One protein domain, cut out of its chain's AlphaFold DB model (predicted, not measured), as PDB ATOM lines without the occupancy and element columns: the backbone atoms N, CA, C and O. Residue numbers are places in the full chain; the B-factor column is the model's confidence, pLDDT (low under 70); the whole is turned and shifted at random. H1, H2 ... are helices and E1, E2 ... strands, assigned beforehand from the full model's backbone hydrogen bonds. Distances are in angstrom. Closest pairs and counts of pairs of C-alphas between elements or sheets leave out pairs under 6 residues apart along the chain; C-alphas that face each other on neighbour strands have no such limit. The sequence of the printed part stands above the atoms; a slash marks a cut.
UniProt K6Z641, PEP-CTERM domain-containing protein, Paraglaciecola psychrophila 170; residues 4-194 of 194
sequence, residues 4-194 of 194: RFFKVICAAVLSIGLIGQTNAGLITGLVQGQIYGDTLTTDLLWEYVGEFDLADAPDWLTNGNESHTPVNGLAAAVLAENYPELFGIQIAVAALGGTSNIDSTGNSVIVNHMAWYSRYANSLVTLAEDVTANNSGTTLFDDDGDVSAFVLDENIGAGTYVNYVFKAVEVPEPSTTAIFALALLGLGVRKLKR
ATOM      1  N   ARG A   4     -45.826  -6.517 -86.106       69.06
ATOM      2  CA  ARG A   4     -44.630  -5.667 -86.072       69.06
ATOM      3  C   ARG A   4     -44.510  -4.871 -84.768       69.06
ATOM      4  O   ARG A   4     -43.412  -4.750 -84.251       69.06
ATOM      5  N   PHE A   5     -45.621  -4.391 -84.203       67.75
ATOM      6  CA  PHE A   5     -45.588  -3.576 -82.978       67.75
ATOM      7  C   PHE A   5     -45.250  -4.418 -81.738       67.75
ATOM      8  O   PHE A   5     -44.475  -3.999 -80.889       67.75
ATOM      9  N   PHE A   6     -45.776  -5.645 -81.669       69.62
ATOM     10  CA  PHE A   6     -45.474  -6.590 -80.589       69.62
ATOM     11  C   PHE A   6     -44.003  -7.034 -80.604       69.62
ATOM     12  O   PHE A   6     -43.372  -7.100 -79.556       69.62
ATOM     13  N   LYS A   7     -43.424  -7.244 -81.795       73.88
ATOM     14  CA  LYS A   7     -41.999  -7.578 -81.952       73.88
ATOM     15  C   LYS A   7     -41.072  -6.486 -81.413       73.88
ATOM     16  O   LYS A   7     -40.074  -6.816 -80.788       73.88
ATOM     17  N   VAL A   8     -41.413  -5.210 -81.615       76.31
ATOM     18  CA  VAL A   8     -40.621  -4.077 -81.101       76.31
ATOM     19  C   VAL A   8     -40.674  -4.005 -79.575       76.31
ATOM     20  O   VAL A   8     -39.646  -3.782 -78.947       76.31
ATOM     21  N   ILE A   9     -41.839  -4.259 -78.970       73.50
ATOM     22  CA  ILE A   9     -41.981  -4.290 -77.506       73.50
ATOM     23  C   ILE A   9     -41.190  -5.459 -76.911       73.50
ATOM     24  O   ILE A   9     -40.431  -5.249 -75.973       73.50
ATOM     25  N   CYS A  10     -41.311  -6.667 -77.470       70.19
ATOM     26  CA  CYS A  10     -40.521  -7.812 -77.011       70.19
ATOM     27  C   CYS A  10     -39.017  -7.562 -77.148       70.19
ATOM     28  O   CYS A  10     -38.279  -7.883 -76.225       70.19
ATOM     29  N   ALA A  11     -38.568  -6.966 -78.259       74.00
ATOM     30  CA  ALA A  11     -37.164  -6.617 -78.440       74.00
ATOM     31  C   ALA A  11     -36.699  -5.601 -77.386       74.00
ATOM     32  O   ALA A  11     -35.694  -5.839 -76.738       74.00
ATOM     33  N   ALA A  12     -37.458  -4.526 -77.145       70.88
ATOM     34  CA  ALA A  12     -37.109  -3.526 -76.137       70.88
ATOM     35  C   ALA A  12     -37.071  -4.110 -74.714       70.88
ATOM     36  O   ALA A  12     -36.133  -3.846 -73.970       70.88
ATOM     37  N   VAL A  13     -38.050  -4.942 -74.347       69.12
ATOM     38  CA  VAL A  13     -38.112  -5.601 -73.033       69.12
ATOM     39  C   VAL A  13     -36.955  -6.584 -72.838       69.12
ATOM     40  O   VAL A  13     -36.325  -6.573 -71.785       69.12
ATOM     41  N   LEU A  14     -36.641  -7.395 -73.853       66.19
ATOM     42  CA  LEU A  14     -35.499  -8.313 -73.811       66.19
ATOM     43  C   LEU A  14     -34.171  -7.547 -73.724       66.19
ATOM     44  O   LEU A  14     -33.308  -7.927 -72.940       66.19
ATOM     45  N   SER A  15     -34.026  -6.439 -74.457       62.28
ATOM     46  CA  SER A  15     -32.829  -5.593 -74.394       62.28
ATOM     47  C   SER A  15     -32.650  -4.916 -73.033       62.28
ATOM     48  O   SER A  15     -31.528  -4.820 -72.554       62.28
ATOM     49  N   ILE A  16     -33.733  -4.469 -72.389       62.34
ATOM     50  CA  ILE A  16     -33.673  -3.847 -71.055       62.34
ATOM     51  C   ILE A  16     -33.369  -4.900 -69.977       62.34
ATOM     52  O   ILE A  16     -32.575  -4.637 -69.077       62.34
ATOM     53  N   GLY A  17     -33.928  -6.111 -70.094       55.00
ATOM     54  CA  GLY A  17     -33.629  -7.228 -69.189       55.00
ATOM     55  C   GLY A  17     -32.163  -7.676 -69.228       55.00
ATOM     56  O   GLY A  17     -31.627  -8.088 -68.205       55.00
ATOM     57  N   LEU A  18     -31.495  -7.529 -70.377       54.56
ATOM     58  CA  LEU A  18     -30.067  -7.835 -70.534       54.56
ATOM     59  C   LEU A  18     -29.144  -6.780 -69.898       54.56
ATOM     60  O   LEU A  18     -28.031  -7.116 -69.511       54.56
ATOM     61  N   ILE A  19     -29.595  -5.528 -69.755       52.78
ATOM     62  CA  ILE A  19     -28.810  -4.438 -69.139       52.78
ATOM     63  C   ILE A  19     -28.959  -4.446 -67.605       52.78
ATOM     64  O   ILE A  19     -28.085  -3.975 -66.885       52.78
ATOM     65  N   GLY A  20     -30.041  -5.026 -67.073       46.19
ATOM     66  CA  GLY A  20     -30.274  -5.129 -65.627       46.19
ATOM     67  C   GLY A  20     -29.381  -6.136 -64.889       46.19
ATOM     68  O   GLY A  20     -29.333  -6.097 -63.665       46.19
ATOM     69  N   GLN A  21     -28.676  -7.025 -65.600       46.03
ATOM     70  CA  GLN A  21     -27.822  -8.053 -64.981       46.03
ATOM     71  C   GLN A  21     -26.329  -7.683 -64.921       46.03
ATOM     72  O   GLN A  21     -25.534  -8.449 -64.387       46.03
ATOM     73  N   THR A  22     -25.917  -6.514 -65.423       42.25
ATOM     74  CA  THR A  22     -24.488  -6.154 -65.531       42.25
ATOM     75  C   THR A  22     -23.863  -5.500 -64.294       42.25
ATOM     76  O   THR A  22     -22.695  -5.130 -64.355       42.25
ATOM     77  N   ASN A  23     -24.567  -5.398 -63.163       44.94
ATOM     78  CA  ASN A  23     -23.967  -4.875 -61.924       44.94
ATOM     79  C   ASN A  23     -23.277  -5.939 -61.054       44.94
ATOM     80  O   ASN A  23     -22.713  -5.592 -60.025       44.94
ATOM     81  N   ALA A  24     -23.229  -7.201 -61.487       42.28
ATOM     82  CA  ALA A  24     -22.259  -8.171 -60.979       42.28
ATOM     83  C   ALA A  24     -20.974  -8.080 -61.821       42.28
ATOM     84  O   ALA A  24     -20.577  -9.028 -62.499       42.28
ATOM     85  N   GLY A  25     -20.375  -6.888 -61.877       38.66
ATOM     86  CA  GLY A  25     -19.035  -6.739 -62.435       38.66
ATOM     87  C   GLY A  25     -18.075  -7.609 -61.630       38.66
ATOM     88  O   GLY A  25     -18.226  -7.732 -60.420       38.66
ATOM     89  N   LEU A  26     -17.119  -8.248 -62.297       42.44
ATOM     90  CA  LEU A  26     -16.033  -8.964 -61.640       42.44
ATOM     91  C   LEU A  26     -15.249  -7.945 -60.795       42.44
ATOM     92  O   LEU A  26     -14.469  -7.159 -61.334       42.44
ATOM     93  N   ILE A  27     -15.531  -7.894 -59.497       45.56
ATOM     94  CA  ILE A  27     -14.881  -6.978 -58.569       45.56
ATOM     95  C   ILE A  27     -13.611  -7.669 -58.068       45.56
ATOM     96  O   ILE A  27     -13.662  -8.709 -57.417       45.56
ATOM     97  N   THR A  28     -12.460  -7.083 -58.379       47.53
ATOM     98  CA  THR A  28     -11.165  -7.478 -57.823       47.53
ATOM     99  C   THR A  28     -10.944  -6.728 -56.505       47.53
ATOM    100  O   THR A  28     -10.445  -5.605 -56.527       47.53
ATOM    101  N   GLY A  29     -11.335  -7.318 -55.374       60.97
ATOM    102  CA  GLY A  29     -11.142  -6.731 -54.034       60.97
ATOM    103  C   GLY A  29     -12.396  -6.094 -53.419       60.97
ATOM    104  O   GLY A  29     -13.415  -5.935 -54.075       60.97
ATOM    105  N   LEU A  30     -12.355  -5.739 -52.137       70.81
ATOM    106  CA  LEU A  30     -13.438  -4.974 -51.513       70.81
ATOM    107  C   LEU A  30     -13.321  -3.495 -51.900       70.81
ATOM    108  O   LEU A  30     -12.248  -2.901 -51.805       70.81
ATOM    109  N   VAL A  31     -14.415  -2.902 -52.377       74.12
ATOM    110  CA  VAL A  31     -14.475  -1.499 -52.802       74.12
ATOM    111  C   VAL A  31     -15.555  -0.810 -51.994       74.12
ATOM    112  O   VAL A  31     -16.708  -1.241 -51.979       74.12
ATOM    113  N   GLN A  32     -15.174   0.265 -51.310       75.56
ATOM    114  CA  GLN A  32     -16.089   0.993 -50.442       75.56
ATOM    115  C   GLN A  32     -17.291   1.507 -51.245       75.56
ATOM    116  O   GLN A  32     -17.133   2.029 -52.353       75.56
ATOM    117  N   GLY A  33     -18.495   1.322 -50.707       72.38
ATOM    118  CA  GLY A  33     -19.743   1.698 -51.372       72.38
ATOM    119  C   GLY A  33     -20.279   0.688 -52.393       72.38
ATOM    120  O   GLY A  33     -21.332   0.921 -52.989       72.38
ATOM    121  N   GLN A  34     -19.584  -0.430 -52.632       77.44
ATOM    122  CA  GLN A  34     -20.133  -1.518 -53.442       77.44
ATOM    123  C   GLN A  34     -21.035  -2.434 -52.630       77.44
ATOM    124  O   GLN A  34     -20.870  -2.587 -51.422       77.44
ATOM    125  N   ILE A  35     -21.982  -3.045 -53.342       80.62
ATOM    126  CA  ILE A  35     -23.006  -3.914 -52.782       80.62
ATOM    127  C   ILE A  35     -22.596  -5.376 -52.959       80.62
ATOM    128  O   ILE A  35     -22.316  -5.823 -54.073       80.62
ATOM    129  N   TYR A  36     -22.631  -6.115 -51.861       78.75
ATOM    130  CA  TYR A  36     -22.263  -7.514 -51.735       78.75
ATOM    131  C   TYR A  36     -23.460  -8.347 -51.274       78.75
ATOM    132  O   TYR A  36     -24.381  -7.849 -50.621       78.75
ATOM    133  N   GLY A  37     -23.457  -9.620 -51.666       76.12
ATOM    134  CA  GLY A  37     -24.475 -10.587 -51.268       76.12
ATOM    135  C   GLY A  37     -24.170 -11.228 -49.916       76.12
ATOM    136  O   GLY A  37     -23.026 -11.232 -49.459       76.12
ATOM    137  N   ASP A  38     -25.203 -11.804 -49.315       79.62
ATOM    138  CA  ASP A  38     -25.155 -12.511 -48.035       79.62
ATOM    139  C   ASP A  38     -25.079 -14.041 -48.236       79.62
ATOM    140  O   ASP A  38     -25.732 -14.603 -49.121       79.62
ATOM    141  N   THR A  39     -24.296 -14.731 -47.402       73.12
ATOM    142  CA  THR A  39     -24.271 -16.203 -47.314       73.12
ATOM    143  C   THR A  39     -25.479 -16.791 -46.574       73.12
ATOM    144  O   THR A  39     -25.865 -17.927 -46.856       73.12
ATOM    145  N   LEU A  40     -26.093 -16.046 -45.651       66.31
ATOM    146  CA  LEU A  40     -27.155 -16.492 -44.745       66.31
ATOM    147  C   LEU A  40     -28.573 -16.373 -45.328       66.31
ATOM    148  O   LEU A  40     -29.556 -16.549 -44.608       66.31
ATOM    149  N   THR A  41     -28.712 -16.197 -46.645       54.81
ATOM    150  CA  THR A  41     -29.996 -16.256 -47.380       54.81
ATOM    151  C   THR A  41     -31.030 -15.198 -46.985       54.81
ATOM    152  O   THR A  41     -32.233 -15.464 -46.998       54.81
ATOM    153  N   THR A  42     -30.592 -13.986 -46.664       54.84
ATOM    154  CA  THR A  42     -31.506 -12.853 -46.519       54.84
ATOM    155  C   THR A  42     -31.568 -12.062 -47.830       54.84
ATOM    156  O   THR A  42     -30.587 -11.983 -48.564       54.84
ATOM    157  N   ASP A  43     -32.713 -11.450 -48.140       64.62
ATOM    158  CA  ASP A  43     -32.819 -10.438 -49.209       64.62
ATOM    159  C   ASP A  43     -32.001  -9.162 -48.883       64.62
ATOM    160  O   ASP A  43     -32.122  -8.147 -49.573       64.62
ATOM    161  N   LEU A  44     -31.197  -9.181 -47.809       72.44
ATOM    162  CA  LEU A  44     -30.337  -8.078 -47.424       72.44
ATOM    163  C   LEU A  44     -29.111  -8.054 -48.325       72.44
ATOM    164  O   LEU A  44     -28.471  -9.058 -48.640       72.44
ATOM    165  N   LEU A  45     -28.803  -6.837 -48.729       82.69
ATOM    166  CA  LEU A  45     -27.626  -6.501 -49.483       82.69
ATOM    167  C   LEU A  45     -26.726  -5.662 -48.585       82.69
ATOM    168  O   LEU A  45     -27.201  -4.918 -47.724       82.69
ATOM    169  N   TRP A  46     -25.424  -5.802 -48.787       84.31
ATOM    170  CA  TRP A  46     -24.423  -5.297 -47.861       84.31
ATOM    171  C   TRP A  46     -23.481  -4.331 -48.565       84.31
ATOM    172  O   TRP A  46     -22.825  -4.693 -49.532       84.31
ATOM    173  N   GLU A  47     -23.403  -3.097 -48.091       86.00
ATOM    174  CA  GLU A  47     -22.455  -2.093 -48.561       86.00
ATOM    175  C   GLU A  47     -21.153  -2.213 -47.770       86.00
ATOM    176  O   GLU A  47     -21.180  -2.157 -46.543       86.00
ATOM    177  N   TYR A  48     -20.011  -2.370 -48.442       85.88
ATOM    178  CA  TYR A  48     -18.713  -2.351 -47.757       85.88
ATOM    179  C   TYR A  48     -18.380  -0.935 -47.270       85.88
ATOM    180  O   TYR A  48     -18.364   0.002 -48.077       85.88
ATOM    181  N   VAL A  49     -18.098  -0.782 -45.971       86.31
ATOM    182  CA  VAL A  49     -17.864   0.533 -45.346       86.31
ATOM    183  C   VAL A  49     -16.445   0.727 -44.824       86.31
ATOM    184  O   VAL A  49     -15.962   1.858 -44.881       86.31
ATOM    185  N   GLY A  50     -15.758  -0.325 -44.382       86.75
ATOM    186  CA  GLY A  50     -14.421  -0.212 -43.796       86.75
ATOM    187  C   GLY A  50     -13.888  -1.536 -43.265       86.75
ATOM    188  O   GLY A  50     -14.511  -2.580 -43.454       86.75
ATOM    189  N   GLU A  51     -12.721  -1.505 -42.635       87.62
ATOM    190  CA  GLU A  51     -12.044  -2.691 -42.120       87.62
ATOM    191  C   GLU A  51     -11.264  -2.378 -40.847       87.62
ATOM    192  O   GLU A  51     -10.713  -1.294 -40.680       87.62
ATOM    193  N   PHE A  52     -11.151  -3.361 -39.963       88.06
ATOM    194  CA  PHE A  52     -10.264  -3.277 -38.812       88.06
ATOM    195  C   PHE A  52      -9.372  -4.508 -38.745       88.06
ATOM    196  O   PHE A  52      -9.818  -5.642 -38.940       88.06
ATOM    197  N   ASP A  53      -8.093  -4.280 -38.472       88.12
ATOM    198  CA  ASP A  53      -7.122  -5.347 -38.303       88.12
ATOM    199  C   ASP A  53      -7.003  -5.713 -36.830       88.12
ATOM    200  O   ASP A  53      -6.860  -4.853 -35.959       88.12
ATOM    201  N   LEU A  54      -7.006  -7.012 -36.551       87.44
ATOM    202  CA  LEU A  54      -6.714  -7.506 -35.217       87.44
ATOM    203  C   LEU A  54      -5.282  -7.138 -34.777       87.44
ATOM    204  O   LEU A  54      -5.027  -7.040 -33.583       87.44
ATOM    205  N   ALA A  55      -4.352  -6.913 -35.714       85.69
ATOM    206  CA  ALA A  55      -2.981  -6.491 -35.414       85.69
ATOM    207  C   ALA A  55      -2.893  -5.077 -34.815       85.69
ATOM    208  O   ALA A  55      -1.919  -4.767 -34.130       85.69
ATOM    209  N   ASP A  56      -3.904  -4.240 -35.062       84.94
ATOM    210  CA  ASP A  56      -3.999  -2.878 -34.527       84.94
ATOM    211  C   ASP A  56      -4.726  -2.832 -33.170       84.94
ATOM    212  O   ASP A  56      -4.828  -1.773 -32.544       84.94
ATOM    213  N   ALA A  57      -5.243  -3.972 -32.703       84.56
ATOM    214  CA  ALA A  57      -5.916  -4.068 -31.419       84.56
ATOM    215  C   ALA A  57      -4.937  -3.856 -30.247       84.56
ATOM    216  O   ALA A  57      -3.754  -4.192 -30.347       84.56
ATOM    217  N   PRO A  58      -5.421  -3.348 -29.097       83.88
ATOM    218  CA  PRO A  58      -4.650  -3.334 -27.863       83.88
ATOM    219  C   PRO A  58      -4.062  -4.714 -27.542       83.88
ATOM    220  O   PRO A  58      -4.788  -5.704 -27.415       83.88
ATOM    221  N   ASP A  59      -2.737  -4.754 -27.409       77.00
ATOM    222  CA  ASP A  59      -1.997  -5.959 -27.052       77.00
ATOM    223  C   ASP A  59      -2.075  -6.198 -25.538       77.00
ATOM    224  O   ASP A  59      -1.655  -5.367 -24.720       77.00
ATOM    225  N   TRP A  60      -2.622  -7.357 -25.185       73.25
ATOM    226  CA  TRP A  60      -2.737  -7.878 -23.832       73.25
ATOM    227  C   TRP A  60      -1.361  -8.093 -23.182       73.25
ATOM    228  O   TRP A  60      -1.167  -7.781 -22.002       73.25
ATOM    229  N   LEU A  61      -0.376  -8.575 -23.951       68.00
ATOM    230  CA  LEU A  61       0.949  -8.962 -23.460       68.00
ATOM    231  C   LEU A  61       1.826  -7.755 -23.113       68.00
ATOM    232  O   LEU A  61       2.606  -7.821 -22.158       68.00
ATOM    233  N   THR A  62       1.727  -6.656 -23.869       65.44
ATOM    234  CA  THR A  62       2.539  -5.451 -23.628       65.44
ATOM    235  C   THR A  62       1.913  -4.465 -22.648       65.44
ATOM    236  O   THR A  62       2.669  -3.793 -21.942       65.44
ATOM    237  N   ASN A  63       0.581  -4.397 -22.541       60.91
ATOM    238  CA  ASN A  63      -0.087  -3.470 -21.616       60.91
ATOM    239  C   ASN A  63      -0.367  -4.060 -20.228       60.91
ATOM    240  O   ASN A  63      -0.780  -3.327 -19.339       60.91
ATOM    241  N   GLY A  64      -0.070  -5.344 -19.996       52.28
ATOM    242  CA  GLY A  64       0.005  -5.940 -18.660       52.28
ATOM    243  C   GLY A  64      -1.283  -5.813 -17.846       52.28
ATOM    244  O   GLY A  64      -1.402  -4.928 -17.004       52.28
ATOM    245  N   ASN A  65      -2.216  -6.750 -18.026       54.06
ATOM    246  CA  ASN A  65      -3.466  -6.847 -17.255       54.06
ATOM    247  C   ASN A  65      -4.331  -5.566 -17.259       54.06
ATOM    248  O   ASN A  65      -5.180  -5.399 -16.375       54.06
ATOM    249  N   GLU A  66      -4.135  -4.646 -18.209       59.19
ATOM    250  CA  GLU A  66      -5.110  -3.584 -18.429       59.19
ATOM    251  C   GLU A  66      -6.458  -4.221 -18.774       59.19
ATOM    252  O   GLU A  66      -6.533  -5.257 -19.434       59.19
ATOM    253  N   SER A  67      -7.525  -3.650 -18.212       67.06
ATOM    254  CA  SER A  67      -8.853  -4.249 -18.180       67.06
ATOM    255  C   SER A  67      -9.527  -4.248 -19.551       67.06
ATOM    256  O   SER A  67     -10.480  -3.508 -19.786       67.06
ATOM    257  N   HIS A  68      -9.014  -5.047 -20.478       80.19
ATOM    258  CA  HIS A  68      -9.583  -5.186 -21.799       80.19
ATOM    259  C   HIS A  68     -10.802  -6.093 -21.718       80.19
ATOM    260  O   HIS A  68     -10.703  -7.272 -21.384       80.19
ATOM    261  N   THR A  69     -11.971  -5.524 -21.991       87.31
ATOM    262  CA  THR A  69     -13.207  -6.293 -22.079       87.31
ATOM    263  C   THR A  69     -13.235  -7.043 -23.411       87.31
ATOM    264  O   THR A  69     -13.052  -6.407 -24.453       87.31
ATOM    265  N   PRO A  70     -13.479  -8.366 -23.413       89.88
ATOM    266  CA  PRO A  70     -13.652  -9.117 -24.648       89.88
ATOM    267  C   PRO A  70     -14.858  -8.574 -25.411       89.88
ATOM    268  O   PRO A  70     -15.934  -8.398 -24.833       89.88
ATOM    269  N   VAL A  71     -14.700  -8.336 -26.710       91.88
ATOM    270  CA  VAL A  71     -15.790  -7.862 -27.570       91.88
ATOM    271  C   VAL A  71     -15.936  -8.746 -28.796       91.88
ATOM    272  O   VAL A  71     -14.953  -9.246 -29.349       91.88
ATOM    273  N   ASN A  72     -17.185  -8.953 -29.215       93.44
ATOM    274  CA  ASN A  72     -17.469  -9.720 -30.418       93.44
ATOM    275  C   ASN A  72     -17.165  -8.912 -31.688       93.44
ATOM    276  O   ASN A  72     -16.895  -7.717 -31.601       93.44
ATOM    277  N   GLY A  73     -17.197  -9.542 -32.860       91.56
ATOM    278  CA  GLY A  73     -16.904  -8.900 -34.142       91.56
ATOM    279  C   GLY A  73     -17.792  -7.687 -34.415       91.56
ATOM    280  O   GLY A  73     -17.285  -6.631 -34.782       91.56
ATOM    281  N   LEU A  74     -19.099  -7.798 -34.155       91.12
ATOM    282  CA  LEU A  74     -20.038  -6.684 -34.333       91.12
ATOM    283  C   LEU A  74     -19.728  -5.505 -33.398       91.12
ATOM    284  O   LEU A  74     -19.701  -4.356 -33.830       91.12
ATOM    285  N   ALA A  75     -19.477  -5.776 -32.115       90.12
ATOM    286  CA  ALA A  75     -19.122  -4.743 -31.146       90.12
ATOM    287  C   ALA A  75     -17.747  -4.133 -31.451       90.12
ATOM    288  O   ALA A  75     -17.579  -2.923 -31.327       90.12
ATOM    289  N   ALA A  76     -16.788  -4.948 -31.892       89.62
ATOM    290  CA  ALA A  76     -15.480  -4.491 -32.337       89.62
ATOM    291  C   ALA A  76     -15.601  -3.554 -33.541       89.62
ATOM    292  O   ALA A  76     -14.980  -2.503 -33.524       89.62
ATOM    293  N   ALA A  77     -16.456  -3.855 -34.522       88.56
ATOM    294  CA  ALA A  77     -16.674  -2.981 -35.676       88.56
ATOM    295  C   ALA A  77     -17.185  -1.587 -35.269       88.56
ATOM    296  O   ALA A  77     -16.727  -0.579 -35.796       88.56
ATOM    297  N   VAL A  78     -18.079  -1.522 -34.277       86.75
ATOM    298  CA  VAL A  78     -18.583  -0.252 -33.724       86.75
ATOM    299  C   VAL A  78     -17.499   0.519 -32.954       86.75
ATOM    300  O   VAL A  78     -17.533   1.749 -32.905       86.75
ATOM    301  N   LEU A  79     -16.554  -0.187 -32.325       82.50
ATOM    302  CA  LEU A  79     -15.480   0.405 -31.519       82.50
ATOM    303  C   LEU A  79     -14.259   0.825 -32.350       82.50
ATOM    304  O   LEU A  79     -13.666   1.866 -32.070       82.50
ATOM    305  N   ALA A  80     -13.874   0.007 -33.330       67.88
ATOM    306  CA  ALA A  80     -12.659   0.142 -34.128       67.88
ATOM    307  C   ALA A  80     -12.785   1.221 -35.209       67.88
ATOM    308  O   ALA A  80     -11.818   1.919 -35.508       67.88
ATOM    309  N   GLU A  81     -13.982   1.404 -35.763       60.28
ATOM    310  CA  GLU A  81     -14.230   2.359 -36.830       60.28
ATOM    311  C   GLU A  81     -15.503   3.145 -36.532       60.28
ATOM    312  O   GLU A  81     -16.567   2.552 -36.486       60.28
ATOM    313  N   ASN A  82     -15.360   4.458 -36.319       57.72
ATOM    314  CA  ASN A  82     -16.276   5.620 -36.429       57.72
ATOM    315  C   ASN A  82     -17.756   5.481 -36.887       57.72
ATOM    316  O   ASN A  82     -18.328   6.474 -37.337       57.72
ATOM    317  N   TYR A  83     -18.421   4.341 -36.744       66.94
ATOM    318  CA  TYR A  83     -19.787   4.068 -37.167       66.94
ATOM    319  C   TYR A  83     -20.690   3.824 -35.954       66.94
ATOM    320  O   TYR A  83     -21.398   2.816 -35.900       66.94
ATOM    321  N   PRO A  84     -20.731   4.748 -34.970       63.34
ATOM    322  CA  PRO A  84     -21.610   4.621 -33.818       63.34
ATOM    323  C   PRO A  84     -23.084   4.755 -34.212       63.34
ATOM    324  O   PRO A  84     -23.929   4.796 -33.334       63.34
ATOM    325  N   GLU A  85     -23.419   4.919 -35.491       69.44
ATOM    326  CA  GLU A  85     -24.788   4.824 -35.992       69.44
ATOM    327  C   GLU A  85     -25.197   3.400 -36.395       69.44
ATOM    328  O   GLU A  85     -26.393   3.141 -36.535       69.44
ATOM    329  N   LEU A  86     -24.242   2.486 -36.594       69.94
ATOM    330  CA  LEU A  86     -24.508   1.132 -37.067       69.94
ATOM    331  C   LEU A  86     -24.649   0.182 -35.879       69.94
ATOM    332  O   LEU A  86     -23.698  -0.061 -35.145       69.94
ATOM    333  N   PHE A  87     -25.845  -0.377 -35.693       69.25
ATOM    334  CA  PHE A  87     -26.106  -1.344 -34.627       69.25
ATOM    335  C   PHE A  87     -27.062  -2.450 -35.064       69.25
ATOM    336  O   PHE A  87     -27.955  -2.252 -35.894       69.25
ATOM    337  N   GLY A  88     -26.919  -3.609 -34.420       72.56
ATOM    338  CA  GLY A  88     -27.812  -4.748 -34.600       72.56
ATOM    339  C   GLY A  88     -27.818  -5.238 -36.045       72.56
ATOM    340  O   GLY A  88     -26.771  -5.454 -36.632       72.56
ATOM    341  N   ILE A  89     -29.008  -5.367 -36.633       75.38
ATOM    342  CA  ILE A  89     -29.201  -5.929 -37.982       75.38
ATOM    343  C   ILE A  89     -28.631  -5.070 -39.124       75.38
ATOM    344  O   ILE A  89     -28.707  -5.467 -40.281       75.38
ATOM    345  N   GLN A  90     -28.147  -3.862 -38.826       83.88
ATOM    346  CA  GLN A  90     -27.648  -2.925 -39.834       83.88
ATOM    347  C   GLN A  90     -26.161  -3.098 -40.131       83.88
ATOM    348  O   GLN A  90     -25.652  -2.419 -41.021       83.88
ATOM    349  N   ILE A  91     -25.480  -3.970 -39.389       88.50
ATOM    350  CA  ILE A  91     -24.049  -4.208 -39.498       88.50
ATOM    351  C   ILE A  91     -23.776  -5.699 -39.652       88.50
ATOM    352  O   ILE A  91     -24.448  -6.525 -39.038       88.50
ATOM    353  N   ALA A  92     -22.786  -6.009 -40.474       89.31
ATOM    354  CA  ALA A  92     -22.191  -7.327 -40.577       89.31
ATOM    355  C   ALA A  92     -20.673  -7.186 -40.684       89.31
ATOM    356  O   ALA A  92     -20.143  -6.154 -41.100       89.31
ATOM    357  N   VAL A  93     -19.980  -8.243 -40.314       89.06
ATOM    358  CA  VAL A  93     -18.546  -8.422 -40.354       89.06
ATOM    359  C   VAL A  93     -18.255  -9.687 -41.149       89.06
ATOM    360  O   VAL A  93     -18.922 -10.716 -41.026       89.06
ATOM    361  N   ALA A  94     -17.247  -9.603 -42.007       88.38
ATOM    362  CA  ALA A  94     -16.731 -10.755 -42.713       88.38
ATOM    363  C   ALA A  94     -15.239 -10.935 -42.445       88.38
ATOM    364  O   ALA A  94     -14.438 -10.015 -42.603       88.38
ATOM    365  N   ALA A  95     -14.869 -12.165 -42.123       87.94
ATOM    366  CA  ALA A  95     -13.501 -12.631 -42.066       87.94
ATOM    367  C   ALA A  95     -13.221 -13.359 -43.374       87.94
ATOM    368  O   ALA A  95     -13.678 -14.486 -43.594       87.94
ATOM    369  N   LEU A  96     -12.499 -12.692 -44.268       77.56
ATOM    370  CA  LEU A  96     -12.065 -13.265 -45.537       77.56
ATOM    371  C   LEU A  96     -10.645 -13.823 -45.356       77.56
ATOM    372  O   LEU A  96      -9.892 -13.341 -44.511       77.56
ATOM    373  N   GLY A  97     -10.317 -14.902 -46.075       63.28
ATOM    374  CA  GLY A  97      -9.133 -15.735 -45.822       63.28
ATOM    375  C   GLY A  97      -7.833 -14.949 -45.601       63.28
ATOM    376  O   GLY A  97      -7.525 -14.013 -46.337       63.28
ATOM    377  N   GLY A  98      -7.068 -15.358 -44.583       52.66
ATOM    378  CA  GLY A  98      -5.823 -14.705 -44.180       52.66
ATOM    379  C   GLY A  98      -4.771 -14.711 -45.289       52.66
ATOM    380  O   GLY A  98      -4.613 -15.693 -46.015       52.66
ATOM    381  N   THR A  99      -4.031 -13.609 -45.388       41.81
ATOM    382  CA  THR A  99      -3.053 -13.274 -46.441       41.81
ATOM    383  C   THR A  99      -3.663 -13.026 -47.826       41.81
ATOM    384  O   THR A  99      -3.843 -13.928 -48.638       41.81
ATOM    385  N   SER A 100      -3.909 -11.743 -48.114       44.06
ATOM    386  CA  SER A 100      -3.856 -11.133 -49.460       44.06
ATOM    387  C   SER A 100      -4.805 -11.665 -50.544       44.06
ATOM    388  O   SER A 100      -4.783 -11.155 -51.661       44.06
ATOM    389  N   ASN A 101      -5.651 -12.645 -50.242       40.97
ATOM    390  CA  ASN A 101      -6.588 -13.248 -51.175       40.97
ATOM    391  C   ASN A 101      -8.019 -12.938 -50.733       40.97
ATOM    392  O   ASN A 101      -8.794 -13.839 -50.415       40.97
ATOM    393  N   ILE A 102      -8.405 -11.658 -50.817       51.84
ATOM    394  CA  ILE A 102      -9.742 -11.398 -51.355       51.84
ATOM    395  C   ILE A 102      -9.679 -11.976 -52.766       51.84
ATOM    396  O   ILE A 102      -8.981 -11.468 -53.638       51.84
ATOM    397  N   ASP A 103     -10.266 -13.152 -52.871       46.12
ATOM    398  CA  ASP A 103     -10.022 -14.188 -53.848       46.12
ATOM    399  C   ASP A 103      -9.595 -13.690 -55.244       46.12
ATOM    400  O   ASP A 103     -10.405 -13.267 -56.073       46.12
ATOM    401  N   SER A 104      -8.296 -13.794 -55.538       42.44
ATOM    402  CA  SER A 104      -7.752 -13.530 -56.874       42.44
ATOM    403  C   SER A 104      -8.247 -14.538 -57.925       42.44
ATOM    404  O   SER A 104      -7.948 -14.376 -59.110       42.44
ATOM    405  N   THR A 105      -9.039 -15.551 -57.532       44.22
ATOM    406  CA  THR A 105      -9.660 -16.514 -58.452       44.22
ATOM    407  C   THR A 105     -11.061 -16.140 -58.943       44.22
ATOM    408  O   THR A 105     -11.651 -16.894 -59.716       44.22
ATOM    409  N   GLY A 106     -11.569 -14.945 -58.618       47.75
ATOM    410  CA  GLY A 106     -12.818 -14.444 -59.204       47.75
ATOM    411  C   GLY A 106     -14.086 -14.984 -58.541       47.75
ATOM    412  O   GLY A 106     -15.156 -14.928 -59.151       47.75
ATOM    413  N   ASN A 107     -13.987 -15.480 -57.306       47.72
ATOM    414  CA  ASN A 107     -15.168 -15.722 -56.488       47.72
ATOM    415  C   ASN A 107     -15.729 -14.382 -56.005       47.72
ATOM    416  O   ASN A 107     -14.996 -13.509 -55.540       47.72
ATOM    417  N   SER A 108     -17.043 -14.217 -56.139       57.38
ATOM    418  CA  SER A 108     -17.760 -13.088 -55.558       57.38
ATOM    419  C   SER A 108     -17.448 -13.006 -54.067       57.38
ATOM    420  O   SER A 108     -17.515 -14.016 -53.369       57.38
ATOM    421  N   VAL A 109     -17.108 -11.814 -53.578       68.56
ATOM    422  CA  VAL A 109     -17.017 -11.582 -52.137       68.56
ATOM    423  C   VAL A 109     -18.430 -11.691 -51.571       68.56
ATOM    424  O   VAL A 109     -19.330 -10.976 -52.013       68.56
ATOM    425  N   ILE A 110     -18.631 -12.632 -50.651       75.00
ATOM    426  CA  ILE A 110     -19.908 -12.852 -49.971       75.00
ATOM    427  C   ILE A 110     -19.693 -12.560 -48.489       75.00
ATOM    428  O   ILE A 110     -18.700 -13.007 -47.909       75.00
ATOM    429  N   VAL A 111     -20.620 -11.819 -47.885       82.81
ATOM    430  CA  VAL A 111     -20.616 -11.554 -46.445       82.81
ATOM    431  C   VAL A 111     -20.906 -12.863 -45.713       82.81
ATOM    432  O   VAL A 111     -21.972 -13.463 -45.874       82.81
ATOM    433  N   ASN A 112     -19.911 -13.356 -44.972       85.56
ATOM    434  CA  ASN A 112     -19.952 -14.673 -44.339       85.56
ATOM    435  C   ASN A 112     -20.388 -14.652 -42.867       85.56
ATOM    436  O   ASN A 112     -20.516 -15.728 -42.292       85.56
ATOM    437  N   HIS A 113     -20.625 -13.470 -42.284       89.19
ATOM    438  CA  HIS A 113     -21.017 -13.288 -40.879       89.19
ATOM    439  C   HIS A 113     -20.031 -13.918 -39.886       89.19
ATOM    440  O   HIS A 113     -20.397 -14.478 -38.849       89.19
ATOM    441  N   MET A 114     -18.749 -13.849 -40.235       90.75
ATOM    442  CA  MET A 114     -17.649 -14.371 -39.440       90.75
ATOM    443  C   MET A 114     -16.681 -13.239 -39.110       90.75
ATOM    444  O   MET A 114     -16.502 -12.326 -39.906       90.75
ATOM    445  N   ALA A 115     -15.997 -13.333 -37.976       92.12
ATOM    446  CA  ALA A 115     -14.921 -12.429 -37.594       92.12
ATOM    447  C   ALA A 115     -13.687 -13.219 -37.126       92.12
ATOM    448  O   ALA A 115     -13.789 -14.365 -36.677       92.12
ATOM    449  N   TRP A 116     -12.515 -12.608 -37.266       92.75
ATOM    450  CA  TRP A 116     -11.259 -13.028 -36.666       92.75
ATOM    451  C   TRP A 116     -11.201 -12.583 -35.209       92.75
ATOM    452  O   TRP A 116     -11.474 -11.426 -34.891       92.75
ATOM    453  N   TYR A 117     -10.802 -13.513 -34.349       92.31
ATOM    454  CA  TYR A 117     -10.699 -13.339 -32.911       92.31
ATOM    455  C   TYR A 117      -9.333 -13.784 -32.410       92.31
ATOM    456  O   TYR A 117      -8.810 -14.808 -32.857       92.31
ATOM    457  N   SER A 118      -8.820 -13.074 -31.410       91.44
ATOM    458  CA  SER A 118      -7.818 -13.599 -30.490       91.44
ATOM    459  C   SER A 118      -8.525 -14.310 -29.340       91.44
ATOM    460  O   SER A 118      -9.526 -13.819 -28.816       91.44
ATOM    461  N   ARG A 119      -8.037 -15.488 -28.964       90.19
ATOM    462  CA  ARG A 119      -8.477 -16.222 -27.774       90.19
ATOM    463  C   ARG A 119      -7.479 -16.021 -26.656       90.19
ATOM    464  O   ARG A 119      -6.275 -16.058 -26.906       90.19
ATOM    465  N   TYR A 120      -7.994 -15.893 -25.442       86.38
ATOM    466  CA  TYR A 120      -7.145 -15.796 -24.267       86.38
ATOM    467  C   TYR A 120      -6.242 -17.026 -24.164       86.38
ATOM    468  O   TYR A 120      -6.703 -18.163 -24.303       86.38
ATOM    469  N   ALA A 121      -4.950 -16.779 -23.968       79.19
ATOM    470  CA  ALA A 121      -3.882 -17.753 -23.819       79.19
ATOM    471  C   ALA A 121      -3.742 -18.776 -24.961       79.19
ATOM    472  O   ALA A 121      -2.985 -19.742 -24.807       79.19
ATOM    473  N   ASN A 122      -4.452 -18.629 -26.094       69.31
ATOM    474  CA  ASN A 122      -4.301 -19.564 -27.209       69.31
ATOM    475  C   ASN A 122      -5.035 -19.209 -28.507       69.31
ATOM    476  O   ASN A 122      -6.224 -19.490 -28.643       69.31
ATOM    477  N   SER A 123      -4.264 -18.913 -29.553       81.81
ATOM    478  CA  SER A 123      -4.613 -19.038 -30.971       81.81
ATOM    479  C   SER A 123      -5.625 -18.043 -31.528       81.81
ATOM    480  O   SER A 123      -6.609 -17.641 -30.911       81.81
ATOM    481  N   LEU A 124      -5.413 -17.713 -32.792       88.44
ATOM    482  CA  LEU A 124      -6.359 -16.969 -33.603       88.44
ATOM    483  C   LEU A 124      -7.418 -17.915 -34.146       88.44
ATOM    484  O   LEU A 124      -7.127 -19.034 -34.580       88.44
ATOM    485  N   VAL A 125      -8.660 -17.456 -34.151       90.44
ATOM    486  CA  VAL A 125      -9.786 -18.261 -34.609       90.44
ATOM    487  C   VAL A 125     -10.759 -17.413 -35.407       90.44
ATOM    488  O   VAL A 125     -10.953 -16.233 -35.134       90.44
ATOM    489  N   THR A 126     -11.402 -18.035 -36.388       91.25
ATOM    490  CA  THR A 126     -12.568 -17.458 -37.050       91.25
ATOM    491  C   THR A 126     -13.834 -18.008 -36.403       91.25
ATOM    492  O   THR A 126     -14.024 -19.226 -36.359       91.25
ATOM    493  N   LEU A 127     -14.705 -17.133 -35.908       93.06
ATOM    494  CA  LEU A 127     -15.997 -17.496 -35.313       93.06
ATOM    495  C   LEU A 127     -17.098 -16.595 -35.875       93.06
ATOM    496  O   LEU A 127     -16.799 -15.650 -36.599       93.06
ATOM    497  N   ALA A 128     -18.358 -16.871 -35.532       92.56
ATOM    498  CA  ALA A 128     -19.456 -15.973 -35.876       92.56
ATOM    499  C   ALA A 128     -19.209 -14.559 -35.311       92.56
ATOM    500  O   ALA A 128     -18.564 -14.374 -34.276       92.56
ATOM    501  N   GLU A 129     -19.687 -13.539 -36.008       91.50
ATOM    502  CA  GLU A 129     -19.505 -12.128 -35.637       91.50
ATOM    503  C   GLU A 129     -20.214 -11.716 -34.330       91.50
ATOM    504  O   GLU A 129     -19.839 -10.721 -33.706       91.50
ATOM    505  N   ASP A 130     -21.215 -12.486 -33.898       93.31
ATOM    506  CA  ASP A 130     -22.126 -12.190 -32.787       93.31
ATOM    507  C   ASP A 130     -21.927 -13.104 -31.566       93.31
ATOM    508  O   ASP A 130     -22.760 -13.131 -30.656       93.31
ATOM    509  N   VAL A 131     -20.813 -13.843 -31.510       93.62
ATOM    510  CA  VAL A 131     -20.521 -14.756 -30.395       93.62
ATOM    511  C   VAL A 131     -20.535 -14.049 -29.041       93.62
ATOM    512  O   VAL A 131     -20.286 -12.849 -28.914       93.62
ATOM    513  N   THR A 132     -20.776 -14.828 -27.988       93.25
ATOM    514  CA  THR A 132     -20.523 -14.366 -26.622       93.25
ATOM    515  C   THR A 132     -19.013 -14.314 -26.403       93.25
ATOM    516  O   THR A 132     -18.372 -15.350 -26.269       93.25
ATOM    517  N   ALA A 133     -18.459 -13.101 -26.431       90.75
ATOM    518  CA  ALA A 133     -17.019 -12.857 -26.372       90.75
ATOM    519  C   ALA A 133     -16.400 -13.177 -25.005       90.75
ATOM    520  O   ALA A 133     -15.287 -13.682 -24.913       90.75
ATOM    521  N   ASN A 134     -17.147 -12.898 -23.941       89.88
ATOM    522  CA  ASN A 134     -16.739 -13.131 -22.567       89.88
ATOM    523  C   ASN A 134     -17.434 -14.385 -22.040       89.88
ATOM    524  O   ASN A 134     -18.640 -14.372 -21.778       89.88
ATOM    525  N   ASN A 135     -16.672 -15.463 -21.930       85.62
ATOM    526  CA  ASN A 135     -17.153 -16.756 -21.471       85.62
ATOM    527  C   ASN A 135     -16.816 -17.001 -19.990       85.62
ATOM    528  O   ASN A 135     -17.484 -17.800 -19.335       85.62
ATOM    529  N   SER A 136     -15.823 -16.289 -19.459       80.88
ATOM    530  CA  SER A 136     -15.394 -16.340 -18.058       80.88
ATOM    531  C   SER A 136     -16.429 -15.759 -17.086       80.88
ATOM    532  O   SER A 136     -16.511 -16.143 -15.915       80.88
ATOM    533  N   GLY A 137     -17.263 -14.832 -17.572       74.88
ATOM    534  CA  GLY A 137     -18.214 -14.080 -16.758       74.88
ATOM    535  C   GLY A 137     -17.554 -12.995 -15.901       74.88
ATOM    536  O   GLY A 137     -18.235 -12.390 -15.066       74.88
ATOM    537  N   THR A 138     -16.255 -12.734 -16.092       81.56
ATOM    538  CA  THR A 138     -15.568 -11.568 -15.521       81.56
ATOM    539  C   THR A 138     -15.883 -10.333 -16.377       81.56
ATOM    540  O   THR A 138     -16.857 -10.322 -17.123       81.56
ATOM    541  N   THR A 139     -15.140  -9.234 -16.267       82.94
ATOM    542  CA  THR A 139     -15.228  -8.113 -17.233       82.94
ATOM    543  C   THR A 139     -14.001  -8.036 -18.133       82.94
ATOM    544  O   THR A 139     -13.844  -7.062 -18.873       82.94
ATOM    545  N   LEU A 140     -13.112  -9.019 -18.011       86.25
ATOM    546  CA  LEU A 140     -11.755  -9.009 -18.522       86.25
ATOM    547  C   LEU A 140     -11.571 -10.155 -19.510       86.25
ATOM    548  O   LEU A 140     -12.320 -11.122 -19.500       86.25
ATOM    549  N   PHE A 141     -10.598  -9.992 -20.391       86.50
ATOM    550  CA  PHE A 141     -10.125 -11.024 -21.299       86.50
ATOM    551  C   PHE A 141      -9.034 -11.835 -20.596       86.50
ATOM    552  O   PHE A 141      -7.855 -11.658 -20.871       86.50
ATOM    553  N   ASP A 142      -9.418 -12.638 -19.601       86.12
ATOM    554  CA  ASP A 142      -8.478 -13.209 -18.627       86.12
ATOM    555  C   ASP A 142      -8.666 -14.695 -18.309       86.12
ATOM    556  O   ASP A 142      -7.950 -15.213 -17.447       86.12
ATOM    557  N   ASP A 143      -9.581 -15.386 -18.990       87.69
ATOM    558  CA  ASP A 143      -9.841 -16.802 -18.739       87.69
ATOM    559  C   ASP A 143     -10.017 -17.622 -20.020       87.69
ATOM    560  O   ASP A 143     -10.324 -17.126 -21.111       87.69
ATOM    561  N   ASP A 144      -9.863 -18.934 -19.864       86.69
ATOM    562  CA  ASP A 144     -10.022 -19.892 -20.944       86.69
ATOM    563  C   ASP A 144     -11.430 -19.810 -21.558       86.69
ATOM    564  O   ASP A 144     -12.463 -20.032 -20.917       86.69
ATOM    565  N   GLY A 145     -11.462 -19.564 -22.867       86.44
ATOM    566  CA  GLY A 145     -12.695 -19.455 -23.643       86.44
ATOM    567  C   GLY A 145     -13.126 -18.022 -23.934       86.44
ATOM    568  O   GLY A 145     -14.027 -17.852 -24.757       86.44
ATOM    569  N   ASP A 146     -12.470 -17.018 -23.350       90.69
ATOM    570  CA  ASP A 146     -12.644 -15.637 -23.784       90.69
ATOM    571  C   ASP A 146     -12.090 -15.453 -25.205       90.69
ATOM    572  O   ASP A 146     -11.018 -15.950 -25.570       90.69
ATOM    573  N   VAL A 147     -12.858 -14.748 -26.030       92.94
ATOM    574  CA  VAL A 147     -12.522 -14.400 -27.413       92.94
ATOM    575  C   VAL A 147     -12.736 -12.912 -27.615       92.94
ATOM    576  O   VAL A 147     -13.725 -12.353 -27.154       92.94
ATOM    577  N   SER A 148     -11.841 -12.256 -28.341       92.25
ATOM    578  CA  SER A 148     -11.994 -10.843 -28.659       92.25
ATOM    579  C   SER A 148     -11.571 -10.547 -30.085       92.25
ATOM    580  O   SER A 148     -10.506 -10.967 -30.529       92.25
ATOM    581  N   ALA A 149     -12.412  -9.807 -30.802       92.06
ATOM    582  CA  ALA A 149     -12.077  -9.264 -32.115       92.06
ATOM    583  C   ALA A 149     -11.341  -7.911 -32.014       92.06
ATOM    584  O   ALA A 149     -11.011  -7.315 -33.033       92.06
ATOM    585  N   PHE A 150     -11.098  -7.413 -30.793       88.62
ATOM    586  CA  PHE A 150     -10.477  -6.108 -30.532       88.62
ATOM    587  C   PHE A 150      -9.449  -6.147 -29.391       88.62
ATOM    588  O   PHE A 150      -9.100  -5.123 -28.820       88.62
ATOM    589  N   VAL A 151      -8.992  -7.331 -28.999       85.38
ATOM    590  CA  VAL A 151      -7.899  -7.504 -28.036       85.38
ATOM    591  C   VAL A 151      -7.005  -8.578 -28.607       85.38
ATOM    592  O   VAL A 151      -7.514  -9.553 -29.161       85.38
ATOM    593  N   LEU A 152      -5.700  -8.382 -28.502       84.44
ATOM    594  CA  LEU A 152      -4.719  -9.260 -29.108       84.44
ATOM    595  C   LEU A 152      -3.833  -9.891 -28.036       84.44
ATOM    596  O   LEU A 152      -3.266  -9.184 -27.215       84.44
ATOM    597  N   ASP A 153      -3.695 -11.214 -28.072       77.62
ATOM    598  CA  ASP A 153      -2.802 -11.994 -27.196       77.62
ATOM    599  C   ASP A 153      -1.674 -12.692 -27.978       77.62
ATOM    600  O   ASP A 153      -1.042 -13.639 -27.517       77.62
ATOM    601  N   GLU A 154      -1.431 -12.260 -29.218       75.94
ATOM    602  CA  GLU A 154      -0.396 -12.819 -30.088       75.94
ATOM    603  C   GLU A 154       0.319 -11.725 -30.883       75.94
ATOM    604  O   GLU A 154      -0.276 -10.739 -31.289       75.94
ATOM    605  N   ASN A 155       1.602 -11.914 -31.193       75.69
ATOM    606  CA  ASN A 155       2.304 -10.997 -32.087       75.69
ATOM    607  C   ASN A 155       1.984 -11.342 -33.551       75.69
ATOM    608  O   ASN A 155       2.634 -12.207 -34.149       75.69
ATOM    609  N   ILE A 156       0.970 -10.686 -34.112       78.00
ATOM    610  CA  ILE A 156       0.531 -10.868 -35.500       78.00
ATOM    611  C   ILE A 156       0.986  -9.710 -36.390       78.00
ATOM    612  O   ILE A 156       1.075  -8.563 -35.968       78.00
ATOM    613  N   GLY A 157       1.295 -10.018 -37.651       76.38
ATOM    614  CA  GLY A 157       1.641  -8.997 -38.637       76.38
ATOM    615  C   GLY A 157       0.397  -8.301 -39.188       76.38
ATOM    616  O   GLY A 157      -0.576  -8.975 -39.533       76.38
ATOM    617  N   ALA A 158       0.468  -6.978 -39.344       80.69
ATOM    618  CA  ALA A 158      -0.567  -6.190 -40.012       80.69
ATOM    619  C   ALA A 158      -0.889  -6.725 -41.424       80.69
ATOM    620  O   ALA A 158      -0.019  -7.225 -42.144       80.69
ATOM    621  N   GLY A 159      -2.153  -6.613 -41.811       77.00
ATOM    622  CA  GLY A 159      -2.775  -7.111 -43.032       77.00
ATOM    623  C   GLY A 159      -3.112  -8.605 -43.027       77.00
ATOM    624  O   GLY A 159      -3.507  -9.130 -44.071       77.00
ATOM    625  N   THR A 160      -2.928  -9.322 -41.911       81.38
ATOM    626  CA  THR A 160      -3.089 -10.790 -41.892       81.38
ATOM    627  C   THR A 160      -4.484 -11.231 -41.455       81.38
ATOM    628  O   THR A 160      -5.040 -12.146 -42.067       81.38
ATOM    629  N   TYR A 161      -5.046 -10.586 -40.431       86.38
ATOM    630  CA  TYR A 161      -6.306 -10.974 -39.791       86.38
ATOM    631  C   TYR A 161      -7.266  -9.786 -39.774       86.38
ATOM    632  O   TYR A 161      -7.592  -9.221 -38.732       86.38
ATOM    633  N   VAL A 162      -7.688  -9.411 -40.980       86.25
ATOM    634  CA  VAL A 162      -8.540  -8.249 -41.225       86.25
ATOM    635  C   VAL A 162     -10.010  -8.649 -41.152       86.25
ATOM    636  O   VAL A 162     -10.441  -9.615 -41.788       86.25
ATOM    637  N   ASN A 163     -10.774  -7.888 -40.377       89.00
ATOM    638  CA  ASN A 163     -12.222  -7.957 -40.293       89.00
ATOM    639  C   ASN A 163     -12.829  -6.858 -41.164       89.00
ATOM    640  O   ASN A 163     -12.583  -5.675 -40.945       89.00
ATOM    641  N   TYR A 164     -13.639  -7.248 -42.140       88.00
ATOM    642  CA  TYR A 164     -14.281  -6.326 -43.072       88.00
ATOM    643  C   TYR A 164     -15.688  -5.990 -42.597       88.00
ATOM    644  O   TYR A 164     -16.461  -6.896 -42.299       88.00
ATOM    645  N   VAL A 165     -16.030  -4.707 -42.553       88.94
ATOM    646  CA  VAL A 165     -17.294  -4.191 -42.026       88.94
ATOM    647  C   VAL A 165     -18.234  -3.820 -43.165       88.94
ATOM    648  O   VAL A 165     -17.865  -3.147 -44.134       88.94
ATOM    649  N   PHE A 166     -19.487  -4.234 -43.016       87.75
ATOM    650  CA  PHE A 166     -20.552  -4.004 -43.971       87.75
ATOM    651  C   PHE A 166     -21.767  -3.381 -43.305       87.75
ATOM    652  O   PHE A 166     -22.089  -3.660 -42.151       87.75
ATOM    653  N   LYS A 167     -22.483  -2.573 -44.080       88.38
ATOM    654  CA  LYS A 167     -23.729  -1.923 -43.698       88.38
ATOM    655  C   LYS A 167     -24.888  -2.469 -44.522       88.38
ATOM    656  O   LYS A 167     -24.778  -2.584 -45.738       88.38
ATOM    657  N   ALA A 168     -26.017  -2.752 -43.884       87.00
ATOM    658  CA  ALA A 168     -27.219  -3.167 -44.597       87.00
ATOM    659  C   ALA A 168     -27.743  -2.034 -45.498       87.00
ATOM    660  O   ALA A 168     -27.883  -0.886 -45.060       87.00
ATOM    661  N   VAL A 169     -28.086  -2.365 -46.741       84.31
ATOM    662  CA  VAL A 169     -28.691  -1.441 -47.707       84.31
ATOM    663  C   VAL A 169     -29.991  -2.010 -48.255       84.31
ATOM    664  O   VAL A 169     -30.042  -3.111 -48.799       84.31
ATOM    665  N   GLU A 170     -31.050  -1.206 -48.167       72.00
ATOM    666  CA  GLU A 170     -32.268  -1.431 -48.935       72.00
ATOM    667  C   GLU A 170     -32.028  -0.938 -50.362       72.00
ATOM    668  O   GLU A 170     -31.928   0.264 -50.619       72.00
ATOM    669  N   VAL A 171     -31.922  -1.864 -51.312       62.19
ATOM    670  CA  VAL A 171     -31.874  -1.480 -52.723       62.19
ATOM    671  C   VAL A 171     -33.306  -1.209 -53.181       62.19
ATOM    672  O   VAL A 171     -34.152  -2.098 -53.058       62.19
ATOM    673  N   PRO A 172     -33.612  -0.006 -53.711       55.16
ATOM    674  CA  PRO A 172     -34.937   0.284 -54.235       55.16
ATOM    675  C   PRO A 172     -35.330  -0.775 -55.260       55.16
ATOM    676  O   PRO A 172     -34.518  -1.114 -56.128       55.16
ATOM    677  N   GLU A 173     -36.564  -1.279 -55.169       56.16
ATOM    678  CA  GLU A 173     -37.055  -2.278 -56.114       56.16
ATOM    679  C   GLU A 173     -36.734  -1.849 -57.554       56.16
ATOM    680  O   GLU A 173     -36.918  -0.672 -57.904       56.16
ATOM    681  N   PRO A 174     -36.272  -2.776 -58.412       59.31
ATOM    682  CA  PRO A 174     -35.934  -2.453 -59.783       59.31
ATOM    683  C   PRO A 174     -37.083  -1.692 -60.456       59.31
ATOM    684  O   PRO A 174     -38.187  -2.209 -60.635       59.31
ATOM    685  N   SER A 175     -36.828  -0.449 -60.876       62.00
ATOM    686  CA  SER A 175     -37.801   0.392 -61.597       62.00
ATOM    687  C   SER A 175     -38.311  -0.266 -62.887       62.00
ATOM    688  O   SER A 175     -39.345   0.126 -63.435       62.00
ATOM    689  N   THR A 176     -37.636  -1.324 -63.341       64.69
ATOM    690  CA  THR A 176     -38.090  -2.254 -64.373       64.69
ATOM    691  C   THR A 176     -39.471  -2.830 -64.073       64.69
ATOM    692  O   THR A 176     -40.272  -2.892 -65.002       64.69
ATOM    693  N   THR A 177     -39.812  -3.168 -62.826       66.94
ATOM    694  CA  THR A 177     -41.138  -3.693 -62.448       66.94
ATOM    695  C   THR A 177     -42.225  -2.641 -62.658       66.94
ATOM    696  O   THR A 177     -43.265  -2.920 -63.256       66.94
ATOM    697  N   ALA A 178     -41.951  -1.395 -62.256       71.12
ATOM    698  CA  ALA A 178     -42.853  -0.265 -62.462       71.12
ATOM    699  C   ALA A 178     -43.039   0.053 -63.957       71.12
ATOM    700  O   ALA A 178     -44.165   0.257 -64.415       71.12
ATOM    701  N   ILE A 179     -41.958   0.024 -64.743       75.81
ATOM    702  CA  ILE A 179     -42.002   0.197 -66.204       75.81
ATOM    703  C   ILE A 179     -42.794  -0.943 -66.860       75.81
ATOM    704  O   ILE A 179     -43.596  -0.698 -67.766       75.81
ATOM    705  N   PHE A 180     -42.631  -2.182 -66.390       76.44
ATOM    706  CA  PHE A 180     -43.368  -3.342 -66.891       76.44
ATOM    707  C   PHE A 180     -44.865  -3.247 -66.573       76.44
ATOM    708  O   PHE A 180     -45.703  -3.479 -67.447       76.44
ATOM    709  N   ALA A 181     -45.216  -2.840 -65.352       77.81
ATOM    710  CA  ALA A 181     -46.595  -2.600 -64.943       77.81
ATOM    711  C   ALA A 181     -47.238  -1.475 -65.772       77.81
ATOM    712  O   ALA A 181     -48.344  -1.643 -66.289       77.81
ATOM    713  N   LEU A 182     -46.526  -0.365 -65.994       78.19
ATOM    714  CA  LEU A 182     -46.958   0.726 -66.875       78.19
ATOM    715  C   LEU A 182     -47.172   0.258 -68.320       78.19
ATOM    716  O   LEU A 182     -48.172   0.623 -68.944       78.19
ATOM    717  N   ALA A 183     -46.282  -0.584 -68.848       81.06
ATOM    718  CA  ALA A 183     -46.438  -1.164 -70.178       81.06
ATOM    719  C   ALA A 183     -47.696  -2.048 -70.266       81.06
ATOM    720  O   ALA A 183     -48.471  -1.925 -71.220       81.06
ATOM    721  N   LEU A 184     -47.950  -2.890 -69.259       78.56
ATOM    722  CA  LEU A 184     -49.152  -3.729 -69.185       78.56
ATOM    723  C   LEU A 184     -50.434  -2.894 -69.075       78.56
ATOM    724  O   LEU A 184     -51.396  -3.159 -69.800       78.56
ATOM    725  N   LEU A 185     -50.436  -1.846 -68.247       81.75
ATOM    726  CA  LEU A 185     -51.557  -0.910 -68.120       81.75
ATOM    727  C   LEU A 185     -51.830  -0.181 -69.445       81.75
ATOM    728  O   LEU A 185     -52.976  -0.121 -69.893       81.75
ATOM    729  N   GLY A 186     -50.786   0.291 -70.133       78.56
ATOM    730  CA  GLY A 186     -50.901   0.912 -71.456       78.56
ATOM    731  C   GLY A 186     -51.475  -0.036 -72.520       78.56
ATOM    732  O   GLY A 186     -52.307   0.370 -73.340       78.56
ATOM    733  N   LEU A 187     -51.098  -1.320 -72.489       73.62
ATOM    734  CA  LEU A 187     -51.698  -2.348 -73.347       73.62
ATOM    735  C   LEU A 187     -53.164  -2.646 -72.979       73.62
ATOM    736  O   LEU A 187     -53.979  -2.850 -73.885       73.62
ATOM    737  N   GLY A 188     -53.507  -2.648 -71.689       76.06
ATOM    738  CA  GLY A 188     -54.866  -2.870 -71.188       76.06
ATOM    739  C   GLY A 188     -55.840  -1.764 -71.598       76.06
ATOM    740  O   GLY A 188     -56.889  -2.044 -72.182       76.06
ATOM    741  N   VAL A 189     -55.457  -0.497 -71.408       76.38
ATOM    742  CA  VAL A 189     -56.266   0.674 -71.801       76.38
ATOM    743  C   VAL A 189     -56.529   0.695 -73.310       76.38
ATOM    744  O   VAL A 189     -57.618   1.054 -73.760       76.38
ATOM    745  N   ARG A 190     -55.571   0.232 -74.123       61.97
ATOM    746  CA  ARG A 190     -55.753   0.128 -75.577       61.97
ATOM    747  C   ARG A 190     -56.781  -0.932 -75.990       61.97
ATOM    748  O   ARG A 190     -57.370  -0.788 -77.060       61.97
ATOM    749  N   LYS A 191     -57.010  -1.978 -75.187       57.12
ATOM    750  CA  LYS A 191     -58.069  -2.971 -75.445       57.12
ATOM    751  C   LYS A 191     -59.464  -2.471 -75.057       57.12
ATOM    752  O   LYS A 191     -60.417  -2.892 -75.695       57.12
ATOM    753  N   LEU A 192     -59.573  -1.566 -74.085       62.56
ATOM    754  CA  LEU A 192     -60.847  -0.975 -73.644       62.56
ATOM    755  C   LEU A 192     -61.411   0.079 -74.611       62.56
ATOM    756  O   LEU A 192     -62.595   0.381 -74.567       62.56
ATOM    757  N   LYS A 193     -60.576   0.638 -75.495       51.75
ATOM    758  CA  LYS A 193     -60.976   1.629 -76.512       51.75
ATOM    759  C   LYS A 193     -61.391   1.016 -77.860       51.75
ATOM    760  O   LYS A 193     -61.369   1.720 -78.871       51.75
ATOM    761  N   ARG A 194     -61.702  -0.281 -77.897       47.00
ATOM    762  CA  ARG A 194     -62.114  -0.991 -79.109       47.00
ATOM    763  C   ARG A 194     -63.524  -1.532 -78.986       47.00
ATOM    764  O   ARG A 194     -63.833  -2.063 -77.902       47.00
TER     765      ARG A 194
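What this domain is: This is residues 4 to 194 of the 194 residues of the protein "PEP-CTERM domain-containing protein" of Paraglaciecola psychrophila 170 (UniProt K6Z641). A head built on a strongly twisted sheet of four strands, with the short helix H3 packed on one face and the small hairpin E4 and E5 beside it, carries two long helices, H1 and H4, that extend from one end and make much of the length; H2 and long loops fill the other end. H4 is near H1, and residues 184 to 194 stick out free. The 191 printed residues, under half of them in named elements, hold four helices and six strands in the order H1 E1 E2 H2 H3 E3 E4 E5 E6 H4, a mixed class. The large sheet, E1 - E2 - E6 - E3, is antiparallel, as is E4 - E5. The whole is loose, with a radius of gyration of the C-alphas of 23.4 A and spans of 86 by 33 by 24 A.

Where its parts are: Begin in the sheet at C-alpha 45, (-27.626, -6.501, -49.483), where E2 starts; it runs to residue 53, 23.4 A away, and bends by 60 degrees at residue 49. Its neighbours in the sheet are E1, residues 35 to 38, and E6, residues 162 to 169 and 22.2 A long; E3, residues 91 to 95, is the neighbour of E6. E4 is residues 114 to 119, E5 residues 124 to 128, H3 residues 73 to 80 and H2 residues 60 to 63. H1, residues 4 to 19, starts at C-alpha 4, (-44.630, -5.667, -86.072), and measures 23.2 A; H4, residues 175 to 192, measures 26.0 A and ends at C-alpha 192, (-60.847, -0.975, -73.644).

How they stand to each other: Between E1 and E2, a hairpin, find N 36 and O 46 at 2.7 A; between E2 and E6, N 47 and O 167 at 2.8 A; between E6 and E3, N 94 and O 164 at 2.8 A. H3 is on this sheet at a height of 8.2 A; its closest C-alphas to E3 are Leu 74 and Val 93, 6.4 A. E2, H2 and H3, and E3 form a split strand-helix-strand unit, two strands running the same way with E6 between them, with a right-handed crossover. In the hairpin E4 and E5, N 115 and O 127 are 2.8 A apart; the closest C-alphas of E3 and E4, Ala 95 and Ala 115, are 4.7 A apart. In H1, H3 and H4 every O i to N i+4 pair is within hydrogen-bond range; H2 is too short for one, and its one O i to N i+3 pair is not within range.

The domain as a whole: The C-alphas farthest apart, Gly 64 and Arg 194, are 86.8 A apart. The printed part has no cut. The links H1 to E1, E3 to E4 and E5 to E6 are long. Mean pLDDT of the printed part is 74.5; 65 residues are under 70, among them 13 to 29 and 97 to 109.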